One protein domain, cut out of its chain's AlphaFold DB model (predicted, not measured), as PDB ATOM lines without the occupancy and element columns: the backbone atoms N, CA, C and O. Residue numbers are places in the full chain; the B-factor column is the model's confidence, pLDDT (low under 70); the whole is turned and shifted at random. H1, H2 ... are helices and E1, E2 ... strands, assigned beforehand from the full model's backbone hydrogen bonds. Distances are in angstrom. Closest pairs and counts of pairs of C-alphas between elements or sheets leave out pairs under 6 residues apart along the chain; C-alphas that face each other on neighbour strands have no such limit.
ATOM      1  N   LEU A 191     476.542 446.487 390.725       97.56
ATOM      2  CA  LEU A 191     477.454 446.867 391.797       97.56
ATOM      3  C   LEU A 191     477.813 448.336 391.625       97.56
ATOM      4  O   LEU A 191     478.316 448.727 390.585       97.56
ATOM      5  N   VAL A 192     477.537 449.159 392.628       98.25
ATOM      6  CA  VAL A 192     477.800 450.600 392.598       98.25
ATOM      7  C   VAL A 192     478.833 450.896 393.666       98.25
ATOM      8  O   VAL A 192     478.519 450.831 394.850       98.25
ATOM      9  N   PHE A 193     480.066 451.180 393.271       98.25
ATOM     10  CA  PHE A 193     481.175 451.409 394.197       98.25
ATOM     11  C   PHE A 193     481.793 452.773 393.954       98.25
ATOM     12  O   PHE A 193     481.672 453.328 392.863       98.25
ATOM     13  N   LYS A 194     482.436 453.333 394.979       97.94
ATOM     14  CA  LYS A 194     483.250 454.537 394.791       97.94
ATOM     15  C   LYS A 194     484.300 454.278 393.707       97.94
ATOM     16  O   LYS A 194     484.876 453.191 393.658       97.94
ATOM     17  N   THR A 195     484.531 455.263 392.843       97.50
ATOM     18  CA  THR A 195     485.507 455.160 391.749       97.50
ATOM     19  C   THR A 195     486.876 454.738 392.288       97.50
ATOM     20  O   THR A 195     487.318 455.222 393.331       97.50
ATOM     21  N   GLY A 196     487.520 453.792 391.601       94.50
ATOM     22  CA  GLY A 196     488.788 453.196 392.024       94.50
ATOM     23  C   GLY A 196     488.681 452.036 393.020       94.50
ATOM     24  O   GLY A 196     489.689 451.385 393.277       94.50
ATOM     25  N   VAL A 197     487.497 451.746 393.575       94.44
ATOM     26  CA  VAL A 197     487.285 450.609 394.488       94.44
ATOM     27  C   VAL A 197     486.732 449.422 393.709       94.44
ATOM     28  O   VAL A 197     485.638 449.489 393.145       94.44
ATOM     29  N   ASN A 198     487.462 448.308 393.708       93.19
ATOM     30  CA  ASN A 198     486.992 447.086 393.069       93.19
ATOM     31  C   ASN A 198     485.872 446.449 393.912       93.19
ATOM     32  O   ASN A 198     485.973 446.410 395.143       93.19
ATOM     33  N   PRO A 199     484.808 445.905 393.293       93.25
ATOM     34  CA  PRO A 199     483.643 445.377 394.005       93.25
ATOM     35  C   PRO A 199     483.874 443.961 394.572       93.25
ATOM     36  O   PRO A 199     483.018 443.081 394.483       93.25
ATOM     37  N   VAL A 200     485.048 443.735 395.160       90.94
ATOM     38  CA  VAL A 200     485.495 442.473 395.757       90.94
ATOM     39  C   VAL A 200     486.025 442.720 397.162       90.94
ATOM     40  O   VAL A 200     486.425 443.837 397.501       90.94
ATOM     41  N   TRP A 201     485.989 441.703 398.019       87.88
ATOM     42  CA  TRP A 201     486.383 441.886 399.417       87.88
ATOM     43  C   TRP A 201     487.901 441.960 399.591       87.88
ATOM     44  O   TRP A 201     488.362 442.498 400.586       87.88
ATOM     45  N   GLU A 202     488.656 441.476 398.614       88.06
ATOM     46  CA  GLU A 202     490.110 441.520 398.521       88.06
ATOM     47  C   GLU A 202     490.643 442.940 398.289       88.06
ATOM     48  O   GLU A 202     491.804 443.214 398.594       88.06
ATOM     49  N   ASP A 203     489.805 443.850 397.777       90.44
ATOM     50  CA  ASP A 203     490.181 445.247 397.585       90.44
ATOM     51  C   ASP A 203     490.627 445.865 398.928       90.44
ATOM     52  O   ASP A 203     489.939 445.675 399.939       90.44
ATOM     53  N   PRO A 204     491.741 446.624 398.981       89.62
ATOM     54  CA  PRO A 204     492.253 447.195 400.226       89.62
ATOM     55  C   PRO A 204     491.230 448.013 401.026       89.62
ATOM     56  O   PRO A 204     491.279 448.017 402.260       89.62
ATOM     57  N   VAL A 205     490.291 448.686 400.348       90.75
ATOM     58  CA  VAL A 205     489.212 449.448 400.995       90.75
ATOM     59  C   VAL A 205     488.178 448.514 401.625       90.75
ATOM     60  O   VAL A 205     487.629 448.815 402.686       90.75
ATOM     61  N   ASN A 206     487.927 447.356 401.016       92.62
ATOM     62  CA  ASN A 206     486.907 446.410 401.456       92.62
ATOM     63  C   ASN A 206     487.435 445.361 402.448       92.62
ATOM     64  O   ASN A 206     486.650 444.866 403.258       92.62
ATOM     65  N   ALA A 207     488.730 445.040 402.446       89.81
ATOM     66  CA  ALA A 207     489.303 443.886 403.155       89.81
ATOM     67  C   ALA A 207     489.035 443.845 404.667       89.81
ATOM     68  O   ALA A 207     488.791 442.782 405.237       89.81
ATOM     69  N   LYS A 208     489.035 445.004 405.332       88.88
ATOM     70  CA  LYS A 208     488.748 445.132 406.781       88.88
ATOM     71  C   LYS A 208     487.280 445.463 407.076       88.88
ATOM     72  O   LYS A 208     486.877 445.639 408.232       88.88
ATOM     73  N   GLY A 209     486.493 445.570 406.018       92.38
ATOM     74  CA  GLY A 209     485.112 445.986 406.037       92.38
ATOM     75  C   GLY A 209     484.124 444.866 406.331       92.38
ATOM     76  O   GLY A 209     484.436 443.772 406.817       92.38
ATOM     77  N   GLY A 210     482.881 445.173 406.011       95.00
ATOM     78  CA  GLY A 210     481.791 444.223 405.976       95.00
ATOM     79  C   GLY A 210     480.639 444.780 405.162       95.00
ATOM     80  O   GLY A 210     480.749 445.817 404.502       95.00
ATOM     81  N   ARG A 211     479.505 444.094 405.228       96.69
ATOM     82  CA  ARG A 211     478.297 444.520 404.537       96.69
ATOM     83  C   ARG A 211     477.040 444.167 405.301       96.69
ATOM     84  O   ARG A 211     476.914 443.068 405.846       96.69
ATOM     85  N   TRP A 212     476.075 445.076 405.275       97.94
ATOM     86  CA  TRP A 212     474.690 444.715 405.548       97.94
ATOM     87  C   TRP A 212     474.111 444.008 404.334       97.94
ATOM     88  O   TRP A 212     474.306 444.470 403.215       97.94
ATOM     89  N   VAL A 213     473.393 442.912 404.553       97.94
ATOM     90  CA  VAL A 213     472.715 442.128 403.519       97.94
ATOM     91  C   VAL A 213     471.228 442.126 403.830       97.94
ATOM     92  O   VAL A 213     470.836 441.596 404.863       97.94
ATOM     93  N   PHE A 214     470.409 442.685 402.943       97.81
ATOM     94  CA  PHE A 214     468.948 442.699 403.013       97.81
ATOM     95  C   PHE A 214     468.391 441.765 401.939       97.81
ATOM     96  O   PHE A 214     468.749 441.885 400.769       97.81
ATOM     97  N   ARG A 215     467.530 440.825 402.331       96.50
ATOM     98  CA  ARG A 215     466.939 439.818 401.439       96.50
ATOM     99  C   ARG A 215     465.436 440.024 401.346       96.50
ATOM    100  O   ARG A 215     464.756 440.035 402.374       96.50
ATOM    101  N   PHE A 216     464.947 440.132 400.119       94.06
ATOM    102  CA  PHE A 216     463.550 440.330 399.756       94.06
ATOM    103  C   PHE A 216     463.039 439.035 399.137       94.06
ATOM    104  O   PHE A 216     463.311 438.734 397.973       94.06
ATOM    105  N   ASN A 217     462.361 438.224 399.943       89.06
ATOM    106  CA  ASN A 217     461.936 436.900 399.513       89.06
ATOM    107  C   ASN A 217     460.700 436.988 398.609       89.06
ATOM    108  O   ASN A 217     459.742 437.684 398.935       89.06
ATOM    109  N   HIS A 218     460.721 436.249 397.505       83.62
ATOM    110  CA  HIS A 218     459.571 436.075 396.621       83.62
ATOM    111  C   HIS A 218     459.355 434.596 396.266       83.62
ATOM    112  O   HIS A 218     458.811 434.287 395.206       83.62
ATOM    113  N   ARG A 219     459.794 433.671 397.138       74.12
ATOM    114  CA  ARG A 219     459.569 432.234 396.964       74.12
ATOM    115  C   ARG A 219     458.088 431.945 396.895       74.12
ATOM    116  O   ARG A 219     457.310 432.362 397.751       74.12
ATOM    117  N   PHE A 220     457.754 431.129 395.914       68.44
ATOM    118  CA  PHE A 220     456.430 430.584 395.741       68.44
ATOM    119  C   PHE A 220     456.456 429.058 395.892       68.44
ATOM    120  O   PHE A 220     457.430 428.415 395.499       68.44
ATOM    121  N   ASN A 221     455.395 428.484 396.466       63.19
ATOM    122  CA  ASN A 221     455.215 427.039 396.567       63.19
ATOM    123  C   ASN A 221     454.417 426.527 395.348       63.19
ATOM    124  O   ASN A 221     453.217 426.781 395.279       63.19
ATOM    125  N   PRO A 222     455.038 425.794 394.402       57.34
ATOM    126  CA  PRO A 222     454.425 425.399 393.130       57.34
ATOM    127  C   PRO A 222     453.283 424.371 393.235       57.34
ATOM    128  O   PRO A 222     452.748 423.966 392.210       57.34
ATOM    129  N   ALA A 223     452.885 423.953 394.439       62.81
ATOM    130  CA  ALA A 223     451.844 422.946 394.655       62.81
ATOM    131  C   ALA A 223     450.414 423.380 394.256       62.81
ATOM    132  O   ALA A 223     449.503 422.558 394.270       62.81
ATOM    133  N   ASN A 224     450.194 424.644 393.887       55.94
ATOM    134  CA  ASN A 224     448.853 425.227 393.834       55.94
ATOM    135  C   ASN A 224     448.342 425.513 392.406       55.94
ATOM    136  O   ASN A 224     447.932 426.629 392.127       55.94
ATOM    137  N   GLY A 225     448.351 424.536 391.495       62.06
ATOM    138  CA  GLY A 225     447.579 424.579 390.235       62.06
ATOM    139  C   GLY A 225     447.806 425.764 389.256       62.06
ATOM    140  O   GLY A 225     448.609 426.668 389.489       62.06
ATOM    141  N   PRO A 226     447.121 425.764 388.094       63.75
ATOM    142  CA  PRO A 226     447.314 426.764 387.035       63.75
ATOM    143  C   PRO A 226     446.568 428.093 387.257       63.75
ATOM    144  O   PRO A 226     447.021 429.125 386.763       63.75
ATOM    145  N   GLU A 227     445.462 428.113 388.009       63.41
ATOM    146  CA  GLU A 227     444.700 429.345 388.295       63.41
ATOM    147  C   GLU A 227     445.446 430.273 389.269       63.41
ATOM    148  O   GLU A 227     445.502 431.485 389.052       63.41
ATOM    149  N   LEU A 228     446.152 429.702 390.256       63.53
ATOM    150  CA  LEU A 228     447.013 430.468 391.158       63.53
ATOM    151  C   LEU A 228     448.255 431.023 390.441       63.53
ATOM    152  O   LEU A 228     448.852 431.985 390.909       63.53
ATOM    153  N   ALA A 229     448.642 430.485 389.278       72.31
ATOM    154  CA  ALA A 229     449.851 430.919 388.576       72.31
ATOM    155  C   ALA A 229     449.820 432.411 388.194       72.31
ATOM    156  O   ALA A 229     450.858 433.072 388.244       72.31
ATOM    157  N   LYS A 230     448.646 432.968 387.857       77.38
ATOM    158  CA  LYS A 230     448.502 434.404 387.550       77.38
ATOM    159  C   LYS A 230     448.633 435.279 388.796       77.38
ATOM    160  O   LYS A 230     449.382 436.252 388.775       77.38
ATOM    161  N   GLU A 231     447.950 434.920 389.881       78.56
ATOM    162  CA  GLU A 231     448.024 435.633 391.163       78.56
ATOM    163  C   GLU A 231     449.451 435.619 391.728       78.56
ATOM    164  O   GLU A 231     449.967 436.617 392.228       78.56
ATOM    165  N   VAL A 232     450.137 434.495 391.554       77.31
ATOM    166  CA  VAL A 232     451.526 434.294 391.959       77.31
ATOM    167  C   VAL A 232     452.478 435.139 391.140       77.31
ATOM    168  O   VAL A 232     453.344 435.805 391.707       77.31
ATOM    169  N   GLN A 233     452.314 435.148 389.817       78.62
ATOM    170  CA  GLN A 233     453.096 436.023 388.952       78.62
ATOM    171  C   GLN A 233     452.903 437.491 389.337       78.62
ATOM    172  O   GLN A 233     453.883 438.233 389.387       78.62
ATOM    173  N   GLU A 234     451.677 437.910 389.653       84.00
ATOM    174  CA  GLU A 234     451.408 439.284 390.075       84.00
ATOM    175  C   GLU A 234     452.009 439.599 391.450       84.00
ATOM    176  O   GLU A 234     452.641 440.640 391.625       84.00
ATOM    177  N   SER A 235     451.927 438.672 392.406       83.06
ATOM    178  CA  SER A 235     452.585 438.797 393.711       83.06
ATOM    179  C   SER A 235     454.107 438.933 393.569       83.06
ATOM    180  O   SER A 235     454.712 439.859 394.119       83.06
ATOM    181  N   MET A 236     454.737 438.090 392.743       81.94
ATOM    182  CA  MET A 236     456.168 438.179 392.439       81.94
ATOM    183  C   MET A 236     456.527 439.512 391.772       81.94
ATOM    184  O   MET A 236     457.511 440.147 392.156       81.94
ATOM    185  N   ARG A 237     455.726 439.976 390.805       84.12
ATOM    186  CA  ARG A 237     455.910 441.288 390.163       84.12
ATOM    187  C   ARG A 237     455.790 442.423 391.172       84.12
ATOM    188  O   ARG A 237     456.605 443.341 391.129       84.12
ATOM    189  N   LYS A 238     454.836 442.355 392.103       87.62
ATOM    190  CA  LYS A 238     454.659 443.347 393.170       87.62
ATOM    191  C   LYS A 238     455.882 443.411 394.082       87.62
ATOM    192  O   LYS A 238     456.379 444.504 394.346       87.62
ATOM    193  N   VAL A 239     456.414 442.260 394.503       88.25
ATOM    194  CA  VAL A 239     457.650 442.208 395.302       88.25
ATOM    195  C   VAL A 239     458.834 442.765 394.511       88.25
ATOM    196  O   VAL A 239     459.552 443.614 395.028       88.25
ATOM    197  N   ARG A 240     459.004 442.384 393.238       88.31
ATOM    198  CA  ARG A 240     460.088 442.910 392.389       88.31
ATOM    199  C   ARG A 240     459.982 444.415 392.151       88.31
ATOM    200  O   ARG A 240     460.995 445.105 392.223       88.31
ATOM    201  N   ARG A 241     458.782 444.955 391.909       90.19
ATOM    202  CA  ARG A 241     458.544 446.408 391.781       90.19
ATOM    203  C   ARG A 241     458.900 447.142 393.070       90.19
ATOM    204  O   ARG A 241     459.603 448.145 393.015       90.19
ATOM    205  N   ARG A 242     458.496 446.599 394.222       92.94
ATOM    206  CA  ARG A 242     458.882 447.125 395.536       92.94
ATOM    207  C   ARG A 242     460.404 447.143 395.704       92.94
ATOM    208  O   ARG A 242     460.959 448.182 396.045       92.94
ATOM    209  N   THR A 243     461.087 446.032 395.422       94.56
ATOM    210  CA  THR A 243     462.556 445.973 395.501       94.56
ATOM    211  C   THR A 243     463.218 446.936 394.511       94.56
ATOM    212  O   THR A 243     464.222 447.552 394.856       94.56
ATOM    213  N   THR A 244     462.642 447.117 393.314       93.94
ATOM    214  CA  THR A 244     463.132 448.067 392.295       93.94
ATOM    215  C   THR A 244     463.142 449.487 392.859       93.94
ATOM    216  O   THR A 244     464.177 450.142 392.837       93.94
ATOM    217  N   LEU A 245     462.020 449.926 393.442       94.62
ATOM    218  CA  LEU A 245     461.893 451.259 394.034       94.62
ATOM    219  C   LEU A 245     462.871 451.463 395.200       94.62
ATOM    220  O   LEU A 245     463.509 452.508 395.309       94.62
ATOM    221  N   ILE A 246     463.020 450.446 396.058       96.75
ATOM    222  CA  ILE A 246     463.980 450.474 397.170       96.75
ATOM    223  C   ILE A 246     465.408 450.620 396.640       96.75
ATOM    224  O   ILE A 246     466.165 451.439 397.158       96.75
ATOM    225  N   TRP A 247     465.778 449.849 395.616       97.38
ATOM    226  CA  TRP A 247     467.094 449.926 394.988       97.38
ATOM    227  C   TRP A 247     467.363 451.311 394.397       97.38
ATOM    228  O   TRP A 247     468.351 451.939 394.771       97.38
ATOM    229  N   GLU A 248     466.476 451.815 393.538       95.50
ATOM    230  CA  GLU A 248     466.627 453.127 392.895       95.50
ATOM    231  C   GLU A 248     466.776 454.240 393.937       95.50
ATOM    232  O   GLU A 248     467.667 455.086 393.838       95.50
ATOM    233  N   ARG A 249     465.970 454.200 395.004       95.56
ATOM    234  CA  ARG A 249     466.032 455.210 396.062       95.56
ATOM    235  C   ARG A 249     467.281 455.093 396.933       95.56
ATOM    236  O   ARG A 249     467.796 456.115 397.387       95.56
ATOM    237  N   LEU A 250     467.793 453.881 397.150       97.62
ATOM    238  CA  LEU A 250     469.084 453.673 397.808       97.62
ATOM    239  C   LEU A 250     470.237 454.203 396.956       97.62
ATOM    240  O   LEU A 250     471.108 454.870 397.511       97.62
ATOM    241  N   VAL A 251     470.231 453.961 395.642       97.44
ATOM    242  CA  VAL A 251     471.235 454.505 394.714       97.44
ATOM    243  C   VAL A 251     471.211 456.032 394.757       97.44
ATOM    244  O   VAL A 251     472.234 456.628 395.086       97.44
ATOM    245  N   LEU A 252     470.045 456.662 394.566       95.62
ATOM    246  CA  LEU A 252     469.889 458.124 394.613       95.62
ATOM    247  C   LEU A 252     470.418 458.727 395.917       95.62
ATOM    248  O   LEU A 252     471.231 459.651 395.908       95.62
ATOM    249  N   ARG A 253     469.980 458.191 397.062       95.50
ATOM    250  CA  ARG A 253     470.398 458.706 398.370       95.50
ATOM    251  C   ARG A 253     471.880 458.461 398.645       95.50
ATOM    252  O   ARG A 253     472.506 459.261 399.335       95.50
ATOM    253  N   THR A 254     472.449 457.371 398.141       97.19
ATOM    254  CA  THR A 254     473.868 457.054 398.347       97.19
ATOM    255  C   THR A 254     474.758 457.947 397.495       97.19
ATOM    256  O   THR A 254     475.656 458.587 398.039       97.19
ATOM    257  N   LEU A 255     474.469 458.057 396.195       97.06
ATOM    258  CA  LEU A 255     475.250 458.870 395.261       97.06
ATOM    259  C   LEU A 255     475.159 460.356 395.605       97.06
ATOM    260  O   LEU A 255     476.181 461.032 395.668       97.06
ATOM    261  N   GLY A 256     473.958 460.835 395.937       95.31
ATOM    262  CA  GLY A 256     473.730 462.210 396.383       95.31
ATOM    263  C   GLY A 256     474.187 462.511 397.818       95.31
ATOM    264  O   GLY A 256     473.961 463.616 398.301       95.31
ATOM    265  N   GLY A 257     474.777 461.548 398.539       93.56
ATOM    266  CA  GLY A 257     475.292 461.749 399.902       93.56
ATOM    267  C   GLY A 257     474.231 462.033 400.972       93.56
ATOM    268  O   GLY A 257     474.546 462.588 402.021       93.56
ATOM    269  N   SER A 258     472.975 461.648 400.739       92.81
ATOM    270  CA  SER A 258     471.831 461.892 401.634       92.81
ATOM    271  C   SER A 258     471.272 460.627 402.302       92.81
ATOM    272  O   SER A 258     470.239 460.677 402.978       92.81
ATOM    273  N   LEU A 259     471.942 459.477 402.150       93.81
ATOM    274  CA  LEU A 259     471.546 458.209 402.774       93.81
ATOM    275  C   LEU A 259     471.491 458.319 404.304       93.81
ATOM    276  O   LEU A 259     470.585 457.785 404.944       93.81
ATOM    277  N   ILE A 260     472.455 459.022 404.897       91.56
ATOM    278  CA  ILE A 260     472.661 459.058 406.344       91.56
ATOM    279  C   ILE A 260     472.238 460.417 406.898       91.56
ATOM    280  O   ILE A 260     472.964 461.402 406.814       91.56
ATOM    281  N   ALA A 261     471.067 460.447 407.528       81.62
ATOM    282  CA  ALA A 261     470.582 461.607 408.273       81.62
ATOM    283  C   ALA A 261     471.188 461.636 409.692       81.62
ATOM    284  O   ALA A 261     470.533 461.252 410.663       81.62
ATOM    285  N   GLU A 262     472.456 462.040 409.806       81.31
ATOM    286  CA  GLU A 262     473.145 462.242 411.088       81.31
ATOM    287  C   GLU A 262     473.133 463.729 411.468       81.31
ATOM    288  O   GLU A 262     473.468 464.591 410.660       81.31
ATOM    289  N   LYS A 263     472.755 464.042 412.716       80.19
ATOM    290  CA  LYS A 263     472.622 465.434 413.185       80.19
ATOM    291  C   LYS A 263     473.971 466.137 413.258       80.19
ATOM    292  O   LYS A 263     474.063 467.351 413.112       80.19
ATOM    293  N   SER A 264     475.022 465.373 413.541       84.56
ATOM    294  CA  SER A 264     476.388 465.874 413.521       84.56
ATOM    295  C   SER A 264     476.962 465.741 412.113       84.56
ATOM    296  O   SER A 264     477.293 464.636 411.690       84.56
ATOM    297  N   ALA A 265     477.156 466.871 411.430       83.19
ATOM    298  CA  ALA A 265     477.740 466.907 410.086       83.19
ATOM    299  C   ALA A 265     479.059 466.115 409.995       83.19
ATOM    300  O   ALA A 265     479.227 465.292 409.101       83.19
ATOM    301  N   THR A 266     479.953 466.264 410.978       84.38
ATOM    302  CA  THR A 266     481.227 465.525 411.040       84.38
ATOM    303  C   THR A 266     481.030 464.009 411.090       84.38
ATOM    304  O   THR A 266     481.707 463.275 410.377       84.38
ATOM    305  N   LYS A 267     480.088 463.525 411.909       86.06
ATOM    306  CA  LYS A 267     479.776 462.091 412.001       86.06
ATOM    307  C   LYS A 267     479.075 461.584 410.743       86.06
ATOM    308  O   LYS A 267     479.343 460.464 410.323       86.06
ATOM    309  N   GLY A 268     478.219 462.405 410.134       88.00
ATOM    310  CA  GLY A 268     477.591 462.113 408.848       88.00
ATOM    311  C   GLY A 268     478.633 461.898 407.755       88.00
ATOM    312  O   GLY A 268     478.647 460.842 407.132       88.00
ATOM    313  N   ILE A 269     479.575 462.834 407.604       88.62
ATOM    314  CA  ILE A 269     480.694 462.721 406.654       88.62
ATOM    315  C   ILE A 269     481.545 461.482 406.956       88.62
ATOM    316  O   ILE A 269     481.872 460.730 406.045       88.62
ATOM    317  N   GLN A 270     481.863 461.218 408.228       89.38
ATOM    318  CA  GLN A 270     482.613 460.024 408.628       89.38
ATOM    319  C   GLN A 270     481.905 458.725 408.205       89.38
ATOM    320  O   GLN A 270     482.550 457.799 407.724       89.38
ATOM    321  N   LEU A 271     480.581 458.655 408.360       92.06
ATOM    322  CA  LEU A 271     479.788 457.495 407.960       92.06
ATOM    323  C   LEU A 271     479.683 457.347 406.439       92.06
ATOM    324  O   LEU A 271     479.795 456.234 405.934       92.06
ATOM    325  N   LEU A 272     479.498 458.450 405.710       93.38
ATOM    326  CA  LEU A 272     479.464 458.450 404.245       93.38
ATOM    327  C   LEU A 272     480.831 458.095 403.640       93.38
ATOM    328  O   LEU A 272     480.899 457.377 402.642       93.38
ATOM    329  N   ASN A 273     481.928 458.520 404.275       92.00
ATOM    330  CA  ASN A 273     483.280 458.091 403.921       92.00
ATOM    331  C   ASN A 273     483.437 456.578 404.083       92.00
ATOM    332  O   ASN A 273     484.062 455.944 403.236       92.00
ATOM    333  N   ASP A 274     482.832 456.000 405.123       93.25
ATOM    334  CA  ASP A 274     482.942 454.573 405.402       93.25
ATOM    335  C   ASP A 274     482.169 453.689 404.417       93.25
ATOM    336  O   ASP A 274     482.605 452.566 404.167       93.25
ATOM    337  N   VAL A 275     481.065 454.176 403.835       96.38
ATOM    338  CA  VAL A 275     480.328 453.460 402.779       96.38
ATOM    339  C   VAL A 275     481.227 453.296 401.552       96.38
ATOM    340  O   VAL A 275     481.697 454.281 400.986       96.38
ATOM    341  N   ALA A 276     481.455 452.053 401.138       96.88
ATOM    342  CA  ALA A 276     482.278 451.712 399.978       96.88
ATOM    343  C   ALA A 276     481.431 451.521 398.711       96.88
ATOM    344  O   ALA A 276     481.826 451.956 397.630       96.88
ATOM    345  N   GLY A 277     480.252 450.906 398.852       97.88
ATOM    346  CA  GLY A 277     479.386 450.612 397.716       97.88
ATOM    347  C   GLY A 277     478.063 449.935 398.064       97.88
ATOM    348  O   GLY A 277     477.786 449.585 399.213       97.88
ATOM    349  N   LEU A 278     477.242 449.745 397.038       98.38
ATOM    350  CA  LEU A 278     475.963 449.049 397.046       98.38
ATOM    351  C   LEU A 278     476.013 447.875 396.069       98.38
ATOM    352  O   LEU A 278     476.621 447.971 395.007       98.38
ATOM    353  N   VAL A 279     475.323 446.784 396.387       98.19
ATOM    354  CA  VAL A 279     475.181 445.642 395.475       98.19
ATOM    355  C   VAL A 279     473.731 445.208 395.416       98.19
ATOM    356  O   VAL A 279     473.145 444.898 396.451       98.19
ATOM    357  N   LEU A 280     473.183 445.116 394.213       97.56
ATOM    358  CA  LEU A 280     471.931 444.436 393.917       97.56
ATOM    359  C   LEU A 280     472.233 443.072 393.313       97.56
ATOM    360  O   LEU A 280     473.108 442.926 392.466       97.56
ATOM    361  N   SER A 281     471.500 442.058 393.740       96.00
ATOM    362  CA  SER A 281     471.680 440.677 393.314       96.00
ATOM    363  C   SER A 281     470.319 440.048 393.053       96.00
ATOM    364  O   SER A 281     469.588 439.731 393.992       96.00
ATOM    365  N   VAL A 282     470.004 439.843 391.775       93.31
ATOM    366  CA  VAL A 282     468.752 439.227 391.320       93.31
ATOM    367  C   VAL A 282     468.899 437.720 391.398       93.31
ATOM    368  O   VAL A 282     469.815 437.147 390.792       93.31
ATOM    369  N   ARG A 283     468.028 437.047 392.148       90.44
ATOM    370  CA  ARG A 283     467.978 435.579 392.200       90.44
ATOM    371  C   ARG A 283     466.590 435.093 391.810       90.44
ATOM    372  O   ARG A 283     465.669 435.861 391.564       90.44
ATOM    373  N   ARG A 284     466.475 433.771 391.699       86.31
ATOM    374  CA  ARG A 284     465.224 433.104 391.318       86.31
ATOM    375  C   ARG A 284     464.108 433.304 392.346       86.31
ATOM    376  O   ARG A 284     462.954 433.390 391.959       86.31
ATOM    377  N   ASP A 285     464.496 433.318 393.615       87.69
ATOM    378  CA  ASP A 285     463.612 433.129 394.769       87.69
ATOM    379  C   ASP A 285     463.654 434.313 395.747       87.69
ATOM    380  O   ASP A 285     462.871 434.402 396.696       87.69
ATOM    381  N   GLU A 286     464.631 435.195 395.572       91.25
ATOM    382  CA  GLU A 286     464.848 436.373 396.397       91.25
ATOM    383  C   GLU A 286     465.632 437.420 395.609       91.25
ATOM    384  O   GLU A 286     466.404 437.086 394.713       91.25
ATOM    385  N   ASP A 287     465.467 438.681 395.976       94.19
ATOM    386  CA  ASP A 287     466.386 439.740 395.583       94.19
ATOM    387  C   ASP A 287     467.213 440.136 396.804       94.19
ATOM    388  O   ASP A 287     466.725 440.118 397.937       94.19
ATOM    389  N   ILE A 288     468.483 440.467 396.594       96.81
ATOM    390  CA  ILE A 288     469.403 440.799 397.680       96.81
ATOM    391  C   ILE A 288     469.991 442.180 397.419       96.81
ATOM    392  O   ILE A 288     470.600 442.398 396.375       96.81
ATOM    393  N   ILE A 289     469.856 443.082 398.387       98.38
ATOM    394  CA  ILE A 289     470.535 444.380 398.393       98.38
ATOM    395  C   ILE A 289     471.580 444.359 399.503       98.38
ATOM    396  O   ILE A 289     471.275 444.003 400.639       98.38
ATOM    397  N   SER A 290     472.820 444.723 399.191       98.44
ATOM    398  CA  SER A 290     473.891 444.862 400.175       98.44
ATOM    399  C   SER A 290     474.443 446.280 400.211       98.44
ATOM    400  O   SER A 290     474.593 446.898 399.163       98.44
ATOM    401  N   VAL A 291     474.804 446.756 401.402       98.38
ATOM    402  CA  VAL A 291     475.554 448.007 401.603       98.38
ATOM    403  C   VAL A 291     476.897 447.661 402.221       98.38
ATOM    404  O   VAL A 291     476.934 447.105 403.320       98.38
ATOM    405  N   TRP A 292     477.973 447.955 401.500       97.94
ATOM    406  CA  TRP A 292     479.352 447.665 401.877       97.94
ATOM    407  C   TRP A 292     479.964 448.859 402.594       97.94
ATOM    408  O   TRP A 292     479.769 450.007 402.187       97.94
ATOM    409  N   ASN A 293     480.723 448.589 403.650       95.56
ATOM    410  CA  ASN A 293     481.412 449.613 404.417       95.56
ATOM    411  C   ASN A 293     482.820 449.144 404.814       95.56
ATOM    412  O   ASN A 293     483.021 447.972 405.130       95.56
ATOM    413  N   SER A 294     483.789 450.056 404.789       92.19
ATOM    414  CA  SER A 294     485.219 449.747 404.929       92.19
ATOM    415  C   SER A 294     485.673 449.531 406.378       92.19
ATOM    416  O   SER A 294     486.700 448.898 406.616       92.19
ATOM    417  N   ASN A 295     484.919 450.043 407.360       86.00
ATOM    418  CA  ASN A 295     485.320 450.179 408.767       86.00
ATOM    419  C   ASN A 295     486.607 451.007 408.989       86.00
ATOM    420  O   ASN A 295     487.069 451.110 410.128       86.00
ATOM    421  N   LEU A 296     487.192 451.609 407.949       80.06
ATOM    422  CA  LEU A 296     488.455 452.352 408.038       80.06
ATOM    423  C   LEU A 296     488.282 453.701 408.738       80.06
ATOM    424  O   LEU A 296     489.249 454.272 409.247       80.06
ATOM    425  N   SER A 297     487.048 454.203 408.781       73.62
ATOM    426  CA  SER A 297     486.746 455.514 409.345       73.62
ATOM    427  C   SER A 297     486.585 455.493 410.868       73.62
ATOM    428  O   SER A 297     486.486 456.561 411.468       73.62
ATOM    429  N   PHE A 298     486.568 454.326 411.523       73.62
ATOM    430  CA  PHE A 298     486.230 454.187 412.947       73.62
ATOM    431  C   PHE A 298     487.384 453.601 413.773       73.62
ATOM    432  O   PHE A 298     488.121 452.737 413.313       73.62
ATOM    433  N   GLY A 299     487.520 454.038 415.030       57.94
ATOM    434  CA  GLY A 299     488.435 453.412 415.997       57.94
ATOM    435  C   GLY A 299     489.836 454.022 416.135       57.94
ATOM    436  O   GLY A 299     490.595 453.549 416.977       57.94
ATOM    437  N   LYS A 300     490.180 455.098 415.415       55.00
ATOM    438  CA  LYS A 300     491.368 455.895 415.762       55.00
ATOM    439  C   LYS A 300     491.052 456.728 417.010       55.00
ATOM    440  O   LYS A 300     490.171 457.587 416.968       55.00
ATOM    441  N   GLY A 310     484.566 459.563 418.721       69.56
ATOM    442  CA  GLY A 310     484.084 459.188 417.390       69.56
ATOM    443  C   GLY A 310     483.133 457.988 417.450       69.56
ATOM    444  O   GLY A 310     483.027 457.317 418.480       69.56
ATOM    445  N   LEU A 311     482.410 457.730 416.359       80.88
ATOM    446  CA  LEU A 311     481.498 456.587 416.304       80.88
ATOM    447  C   LEU A 311     482.271 455.274 416.464       80.88
ATOM    448  O   LEU A 311     483.316 455.071 415.843       80.88
ATOM    449  N   THR A 312     481.752 454.370 417.293       85.81
ATOM    450  CA  THR A 312     482.265 452.997 417.339       85.81
ATOM    451  C   THR A 312     481.831 452.239 416.078       85.81
ATOM    452  O   THR A 312     480.782 452.563 415.511       85.81
ATOM    453  N   PRO A 313     482.544 451.174 415.662       85.06
ATOM    454  CA  PRO A 313     482.104 450.338 414.541       85.06
ATOM    455  C   PRO A 313     480.678 449.799 414.727       85.06
ATOM    456  O   PRO A 313     479.899 449.724 413.783       85.06
ATOM    457  N   PHE A 314     480.290 449.474 415.965       86.88
ATOM    458  CA  PHE A 314     478.921 449.065 416.276       86.88
ATOM    459  C   PHE A 314     477.902 450.176 415.991       86.88
ATOM    460  O   PHE A 314     476.901 449.930 415.318       86.88
ATOM    461  N   GLN A 315     478.165 451.397 416.467       88.88
ATOM    462  CA  GLN A 315     477.289 452.543 416.228       88.88
ATOM    463  C   GLN A 315     477.184 452.857 414.738       88.88
ATOM    464  O   GLN A 315     476.082 453.057 414.238       88.88
ATOM    465  N   ALA A 316     478.305 452.830 414.020       89.44
ATOM    466  CA  ALA A 316     478.325 453.057 412.585       89.44
ATOM    467  C   ALA A 316     477.470 452.039 411.825       89.44
ATOM    468  O   ALA A 316     476.569 452.418 411.076       89.44
ATOM    469  N   ARG A 317     477.668 450.743 412.100       91.44
ATOM    470  CA  ARG A 317     476.848 449.673 411.519       91.44
ATOM    471  C   ARG A 317     475.369 449.866 411.827       91.44
ATOM    472  O   ARG A 317     474.545 449.692 410.932       91.44
ATOM    473  N   ARG A 318     475.022 450.242 413.061       91.62
ATOM    474  CA  ARG A 318     473.631 450.488 413.460       91.62
ATOM    475  C   ARG A 318     473.012 451.647 412.678       91.62
ATOM    476  O   ARG A 318     471.904 451.487 412.177       91.62
ATOM    477  N   VAL A 319     473.730 452.761 412.531       92.19
ATOM    478  CA  VAL A 319     473.252 453.936 411.785       92.19
ATOM    479  C   VAL A 319     473.061 453.614 410.301       92.19
ATOM    480  O   VAL A 319     472.029 453.971 409.740       92.19
ATOM    481  N   ILE A 320     473.994 452.883 409.679       94.38
ATOM    482  CA  ILE A 320     473.861 452.438 408.280       94.38
ATOM    483  C   ILE A 320     472.641 451.520 408.119       94.38
ATOM    484  O   ILE A 320     471.847 451.701 407.198       94.38
ATOM    485  N   CYS A 321     472.440 450.568 409.035       95.12
ATOM    486  CA  CYS A 321     471.266 449.692 409.029       95.12
ATOM    487  C   CYS A 321     469.959 450.490 409.111       95.12
ATOM    488  O   CYS A 321     469.053 450.291 408.302       95.12
ATOM    489  N   ASP A 322     469.875 451.422 410.063       93.19
ATOM    490  CA  ASP A 322     468.691 452.260 410.253       93.19
ATOM    491  C   ASP A 322     468.417 453.163 409.046       93.19
ATOM    492  O   ASP A 322     467.253 453.376 408.705       93.19
ATOM    493  N   ALA A 323     469.461 453.656 408.374       94.00
ATOM    494  CA  ALA A 323     469.328 454.415 407.137       94.00
ATOM    495  C   ALA A 323     468.669 453.578 406.028       94.00
ATOM    496  O   ALA A 323     467.692 454.024 405.430       94.00
ATOM    497  N   VAL A 324     469.122 452.339 405.810       95.88
ATOM    498  CA  VAL A 324     468.519 451.445 404.806       95.88
ATOM    499  C   VAL A 324     467.079 451.085 405.173       95.88
ATOM    500  O   VAL A 324     466.184 451.171 404.334       95.88
ATOM    501  N   LEU A 325     466.817 450.743 406.439       94.94
ATOM    502  CA  LEU A 325     465.463 450.432 406.910       94.94
ATOM    503  C   LEU A 325     464.510 451.626 406.770       94.94
ATOM    504  O   LEU A 325     463.322 451.431 406.516       94.94
ATOM    505  N   ARG A 326     465.000 452.861 406.924       92.94
ATOM    506  CA  ARG A 326     464.213 454.071 406.657       92.94
ATOM    507  C   ARG A 326     463.812 454.153 405.189       92.94
ATOM    508  O   ARG A 326     462.636 454.348 404.914       92.94
ATOM    509  N   VAL A 327     464.744 453.924 404.261       95.00
ATOM    510  CA  VAL A 327     464.440 453.923 402.819       95.00
ATOM    511  C   VAL A 327     463.406 452.857 402.466       95.00
ATOM    512  O   VAL A 327     462.469 453.147 401.727       95.00
ATOM    513  N   ILE A 328     463.514 451.652 403.038       95.38
ATOM    514  CA  ILE A 328     462.522 450.583 402.826       95.38
ATOM    515  C   ILE A 328     461.126 451.047 403.258       95.38
ATOM    516  O   ILE A 328     460.181 450.943 402.480       95.38
ATOM    517  N   ARG A 329     460.999 451.622 404.461       93.44
ATOM    518  CA  ARG A 329     459.712 452.131 404.962       93.44
ATOM    519  C   ARG A 329     459.164 453.262 404.106       93.44
ATOM    520  O   ARG A 329     457.973 453.276 403.830       93.44
ATOM    521  N   GLU A 330     460.017 454.189 403.670       93.06
ATOM    522  CA  GLU A 330     459.608 455.269 402.767       93.06
ATOM    523  C   GLU A 330     459.063 454.726 401.439       93.06
ATOM    524  O   GLU A 330     458.079 455.245 400.923       93.06
ATOM    525  N   CYS A 331     459.660 453.668 400.888       94.56
ATOM    526  CA  CYS A 331     459.156 453.028 399.670       94.56
ATOM    527  C   CYS A 331     457.827 452.294 399.911       94.56
ATOM    528  O   CYS A 331     456.956 452.299 399.038       94.56
ATOM    529  N   ASP A 332     457.650 451.697 401.092       93.12
ATOM    530  CA  ASP A 332     456.409 451.017 401.469       93.12
ATOM    531  C   ASP A 332     455.229 451.992 401.531       93.12
ATOM    532  O   ASP A 332     454.178 451.702 400.960       93.12
ATOM    533  N   VAL A 333     455.406 453.163 402.150       92.50
ATOM    534  CA  VAL A 333     454.337 454.173 402.227       92.50
ATOM    535  C   VAL A 333     454.071 454.860 400.879       92.50
ATOM    536  O   VAL A 333     452.915 455.147 400.571       92.50
ATOM    537  N   ILE A 334     455.088 455.045 400.021       92.88
ATOM    538  CA  ILE A 334     454.882 455.509 398.631       92.88
ATOM    539  C   ILE A 334     454.028 454.509 397.859       92.88
ATOM    540  O   ILE A 334     453.077 454.885 397.184       92.88
ATOM    541  N   THR A 335     454.324 453.217 397.998       90.44
ATOM    542  CA  THR A 335     453.552 452.158 397.328       90.44
ATOM    543  C   THR A 335     452.094 452.117 397.813       90.44
ATOM    544  O   THR A 335     451.227 451.600 397.113       90.44
ATOM    545  N   GLN A 336     451.810 452.676 398.992       91.56
ATOM    546  CA  GLN A 336     450.466 452.824 399.559       91.56
ATOM    547  C   GLN A 336     449.776 454.144 399.165       91.56
ATOM    548  O   GLN A 336     448.661 454.391 399.614       91.56
ATOM    549  N   GLY A 337     450.404 454.974 398.324       92.31
ATOM    550  CA  GLY A 337     449.829 456.218 397.800       92.31
ATOM    551  C   GLY A 337     450.377 457.506 398.417       92.31
ATOM    552  O   GLY A 337     449.836 458.571 398.140       92.31
ATOM    553  N   SER A 338     451.431 457.443 399.239       92.69
ATOM    554  CA  SER A 338     452.114 458.662 399.703       92.69
ATOM    555  C   SER A 338     452.920 459.318 398.574       92.69
ATOM    556  O   SER A 338     453.398 458.633 397.669       92.69
ATOM    557  N   ASP A 339     453.111 460.634 398.655       91.12
ATOM    558  CA  ASP A 339     453.859 461.410 397.661       91.12
ATOM    559  C   ASP A 339     455.331 460.965 397.543       91.12
ATOM    560  O   ASP A 339     455.978 460.632 398.534       91.12
ATOM    561  N   CYS A 340     455.907 460.954 396.343       86.44
ATOM    562  CA  CYS A 340     457.268 460.449 396.149       86.44
ATOM    563  C   CYS A 340     458.382 461.454 396.498       86.44
ATOM    564  O   CYS A 340     459.537 461.039 396.646       86.44
ATOM    565  N   ILE A 341     458.047 462.734 396.669       83.94
ATOM    566  CA  ILE A 341     458.984 463.844 396.863       83.94
ATOM    567  C   ILE A 341     459.155 464.138 398.356       83.94
ATOM    568  O   ILE A 341     460.271 464.106 398.877       83.94
ATOM    569  N   GLU A 342     458.052 464.371 399.064       83.69
ATOM    570  CA  GLU A 342     458.049 464.852 400.450       83.69
ATOM    571  C   GLU A 342     458.008 463.725 401.485       83.69
ATOM    572  O   GLU A 342     458.277 463.942 402.671       83.69
ATOM    573  N   THR A 343     457.706 462.493 401.059       84.25
ATOM    574  CA  THR A 343     457.600 461.360 401.979       84.25
ATOM    575  C   THR A 343     458.923 461.078 402.679       84.25
ATOM    576  O   THR A 343     459.883 460.565 402.088       84.25
ATOM    577  N   SER A 344     458.916 461.325 403.988       76.50
ATOM    578  CA  SER A 344     459.979 460.980 404.921       76.50
ATOM    579  C   SER A 344     459.415 460.145 406.065       76.50
ATOM    580  O   SER A 344     458.423 460.515 406.696       76.50
ATOM    581  N   THR A 345     460.062 459.018 406.369       76.44
ATOM    582  CA  THR A 345     459.692 458.205 407.534       76.44
ATOM    583  C   THR A 345     460.667 458.442 408.680       76.44
ATOM    584  O   THR A 345     461.888 458.506 408.511       76.44
ATOM    585  N   LYS A 346     460.132 458.583 409.898       69.25
ATOM    586  CA  LYS A 346     460.959 458.680 411.104       69.25
ATOM    587  C   LYS A 346     461.650 457.343 411.377       69.25
ATOM    588  O   LYS A 346     461.240 456.290 410.894       69.25
ATOM    589  N   SER A 347     462.705 457.388 412.191       63.94
ATOM    590  CA  SER A 347     463.337 456.174 412.709       63.94
ATOM    591  C   SER A 347     462.317 455.388 413.540       63.94
ATOM    592  O   SER A 347     462.029 455.759 414.676       63.94
ATOM    593  N   SER A 348     461.734 454.345 412.950       68.06
ATOM    594  CA  SER A 348     460.857 453.394 413.630       68.06
ATOM    595  C   SER A 348     461.641 452.126 413.957       68.06
ATOM    596  O   SER A 348     462.490 451.686 413.178       68.06
ATOM    597  N   THR A 349     461.361 451.521 415.109       67.88
ATOM    598  CA  THR A 349     461.860 450.184 415.471       67.88
ATOM    599  C   THR A 349     460.993 449.066 414.896       67.88
ATOM    600  O   THR A 349     461.304 447.892 415.081       67.88
ATOM    601  N   GLU A 350     459.898 449.414 414.217       71.06
ATOM    602  CA  GLU A 350     458.981 448.456 413.615       71.06
ATOM    603  C   GLU A 350     459.673 447.638 412.524       71.06
ATOM    604  O   GLU A 350     460.497 448.152 411.752       71.06
ATOM    605  N   ARG A 351     459.352 446.343 412.473       77.50
ATOM    606  CA  ARG A 351     459.884 445.445 411.450       77.50
ATOM    607  C   ARG A 351     459.361 445.868 410.082       77.50
ATOM    608  O   ARG A 351     458.197 446.208 409.931       77.50
ATOM    609  N   VAL A 352     460.228 445.813 409.080       86.31
ATOM    610  CA  VAL A 352     459.816 445.984 407.687       86.31
ATOM    611  C   VAL A 352     459.313 444.645 407.147       86.31
ATOM    612  O   VAL A 352     459.933 443.601 407.364       86.31
ATOM    613  N   ASN A 353     458.173 444.659 406.461       85.50
ATOM    614  CA  ASN A 353     457.536 443.428 406.002       85.50
ATOM    615  C   ASN A 353     458.349 442.745 404.893       85.50
ATOM    616  O   ASN A 353     458.843 443.393 403.963       85.50
ATOM    617  N   GLY A 354     458.470 441.418 404.989       87.62
ATOM    618  CA  GLY A 354     459.080 440.578 403.953       87.62
ATOM    619  C   GLY A 354     460.584 440.780 403.736       87.62
ATOM    620  O   GLY A 354     461.087 440.381 402.689       87.62
ATOM    621  N   VAL A 355     461.299 441.397 404.688       92.06
ATOM    622  CA  VAL A 355     462.755 441.600 404.596       92.06
ATOM    623  C   VAL A 355     463.461 440.961 405.783       92.06
ATOM    624  O   VAL A 355     463.157 441.251 406.939       92.06
ATOM    625  N   THR A 356     464.453 440.126 405.498       94.56
ATOM    626  CA  THR A 356     465.428 439.670 406.500       94.56
ATOM    627  C   THR A 356     466.750 440.375 406.267       94.56
ATOM    628  O   THR A 356     467.103 440.617 405.112       94.56
ATOM    629  N   PHE A 357     467.501 440.669 407.325       95.94
ATOM    630  CA  PHE A 357     468.796 441.314 407.177       95.94
ATOM    631  C   PHE A 357     469.813 440.856 408.217       95.94
ATOM    632  O   PHE A 357     469.459 440.477 409.329       95.94
ATOM    633  N   GLU A 358     471.083 440.901 407.836       95.94
ATOM    634  CA  GLU A 358     472.218 440.518 408.675       95.94
ATOM    635  C   GLU A 358     473.458 441.329 408.286       95.94
ATOM    636  O   GLU A 358     473.569 441.797 407.149       95.94
ATOM    637  N   TYR A 359     474.395 441.490 409.217       96.00
ATOM    638  CA  TYR A 359     475.702 442.071 408.926       96.00
ATOM    639  C   TYR A 359     476.737 440.958 408.791       96.00
ATOM    640  O   TYR A 359     476.816 440.089 409.658       96.00
ATOM    641  N   ARG A 360     477.544 440.995 407.730       93.88
ATOM    642  CA  ARG A 360     478.614 440.023 407.475       93.88
ATOM    643  C   ARG A 360     479.956 440.738 407.390       93.88
ATOM    644  O   ARG A 360     480.095 441.666 406.597       93.88
ATOM    645  N   LEU A 361     480.936 440.298 408.176       91.25
ATOM    646  CA  LEU A 361     482.326 440.724 408.015       91.25
ATOM    647  C   LEU A 361     482.959 439.990 406.830       91.25
ATOM    648  O   LEU A 361     482.652 438.825 406.568       91.25
ATOM    649  N   HIS A 362     483.845 440.671 406.108       85.88
ATOM    650  CA  HIS A 362     484.514 440.068 404.957       85.88
ATOM    651  C   HIS A 362     485.518 438.986 405.372       85.88
ATOM    652  O   HIS A 362     485.516 437.907 404.789       85.88
ATOM    653  N   LEU A 363     486.266 439.205 406.457       71.75
ATOM    654  CA  LEU A 363     487.226 438.229 406.996       71.75
ATOM    655  C   LEU A 363     486.571 436.899 407.431       71.75
ATOM    656  O   LEU A 363     487.152 435.830 407.242       71.75
ATOM    657  N   ASP A 364     485.326 436.944 407.916       57.28
ATOM    658  CA  ASP A 364     484.566 435.750 408.320       57.28
ATOM    659  C   ASP A 364     483.987 434.974 407.116       57.28
ATOM    660  O   ASP A 364     483.533 433.835 407.255       57.28
ATOM    661  N   SER A 365     484.005 435.556 405.908       48.91
ATOM    662  CA  SER A 365     483.438 434.925 404.702       48.91
ATOM    663  C   SER A 365     484.276 433.756 404.170       48.91
ATOM    664  O   SER A 365     483.773 432.964 403.374       48.91
ATOM    665  N   SER A 366     485.499 433.572 404.682       40.53
ATOM    666  CA  SER A 366     486.327 432.378 404.460       40.53
ATOM    667  C   SER A 366     485.697 431.080 405.004       40.53
ATOM    668  O   SER A 366     486.111 429.990 404.614       40.53
ATOM    669  N   SER A 367     484.656 431.169 405.850       34.22
ATOM    670  CA  SER A 367     484.035 430.010 406.509       34.22
ATOM    671  C   SER A 367     482.685 429.548 405.930       34.22
ATOM    672  O   SER A 367     482.148 428.550 406.410       34.22
TER     673      SER A 367
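Overview. This is residues 191 to 300 and 310 to 367 of the 399 residues of the protein "CIC11C00000003569" of [Candida] intermedia (UniProt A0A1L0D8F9). A twisted five-stranded sheet has two long helices, H1 and H3, crossing over one face, while short H2 only grazes it. The 168 printed residues hold four named helices and five strands, in the order E1 E2 H1 H2 E3 E4 H3 E5 H4. The sheet's order is E1 E3 E4 E2 E5, all antiparallel, and the class is mixed. The whole is compact, radius of gyration of the C-alphas 17.3 A, spanning 60 by 41 by 28 A.

Along the chain. E1 is residues 191 to 194, beginning at C-alpha 191 (477.454, 446.867, 391.797). E3 is 275 to 282, E4 286 to 293 (22.7 A), E2 210 to 217 (22.1 A) and E5 355 to 361. H1 is 228 to 255 (40.3 A), H3 313 to 335 (33.4 A), H2 265 to 274 and H4 363 to 367, ending at C-alpha 367 (484.035, 430.010, 406.509).

Arrangement. E3 and E4 form a hairpin, N 279 and O 290 at 2.9 A. N 192 and O 278 of E1 and E3 are 2.8 A apart, N 212 and O 291 of E2 and E4 2.9 A, N 213 and O 358 of E2 and E5 2.8 A. H1 and H3 make two layers with the sheet, helices on one face, at heights of 9.2 A and 9.8 A. H1 lies over E3 and E4, H3 over E4 and E2. They touch, H1 with residues 242 to 250 alone, at a steep tilt of 52 degrees, opposite ways; the closest C-alphas, Ile 246 and Ile 328, are 5.8 A apart. E2, H1 H2, E3 is a split strand-helix-strand unit, E4 between its same-way strands, with a right-handed crossover. H2 and H3 are close but not clearly touching, C-alphas of Leu 271 and Ala 316 6.6 A apart. H4 is not on the sheet. Every O i to N i+4 pair is within hydrogen-bond range in H1, H2 and H3; in H4 0 of 1 is, and 1 of 2 O i to N i+3 pairs.

Size, cuts and confidence. The farthest C-alphas, Glu 227 and Lys 300, are 60.3 A apart. Residues 301 to 309 are not printed; C-alphas 300 and 310 are 8.2 A apart. The links E1 to E2 and H3 to E5 are long. pLDDT is under 70 at residues 220 to 228, 299 to 300, 310, 346 to 349 and 364 to 367.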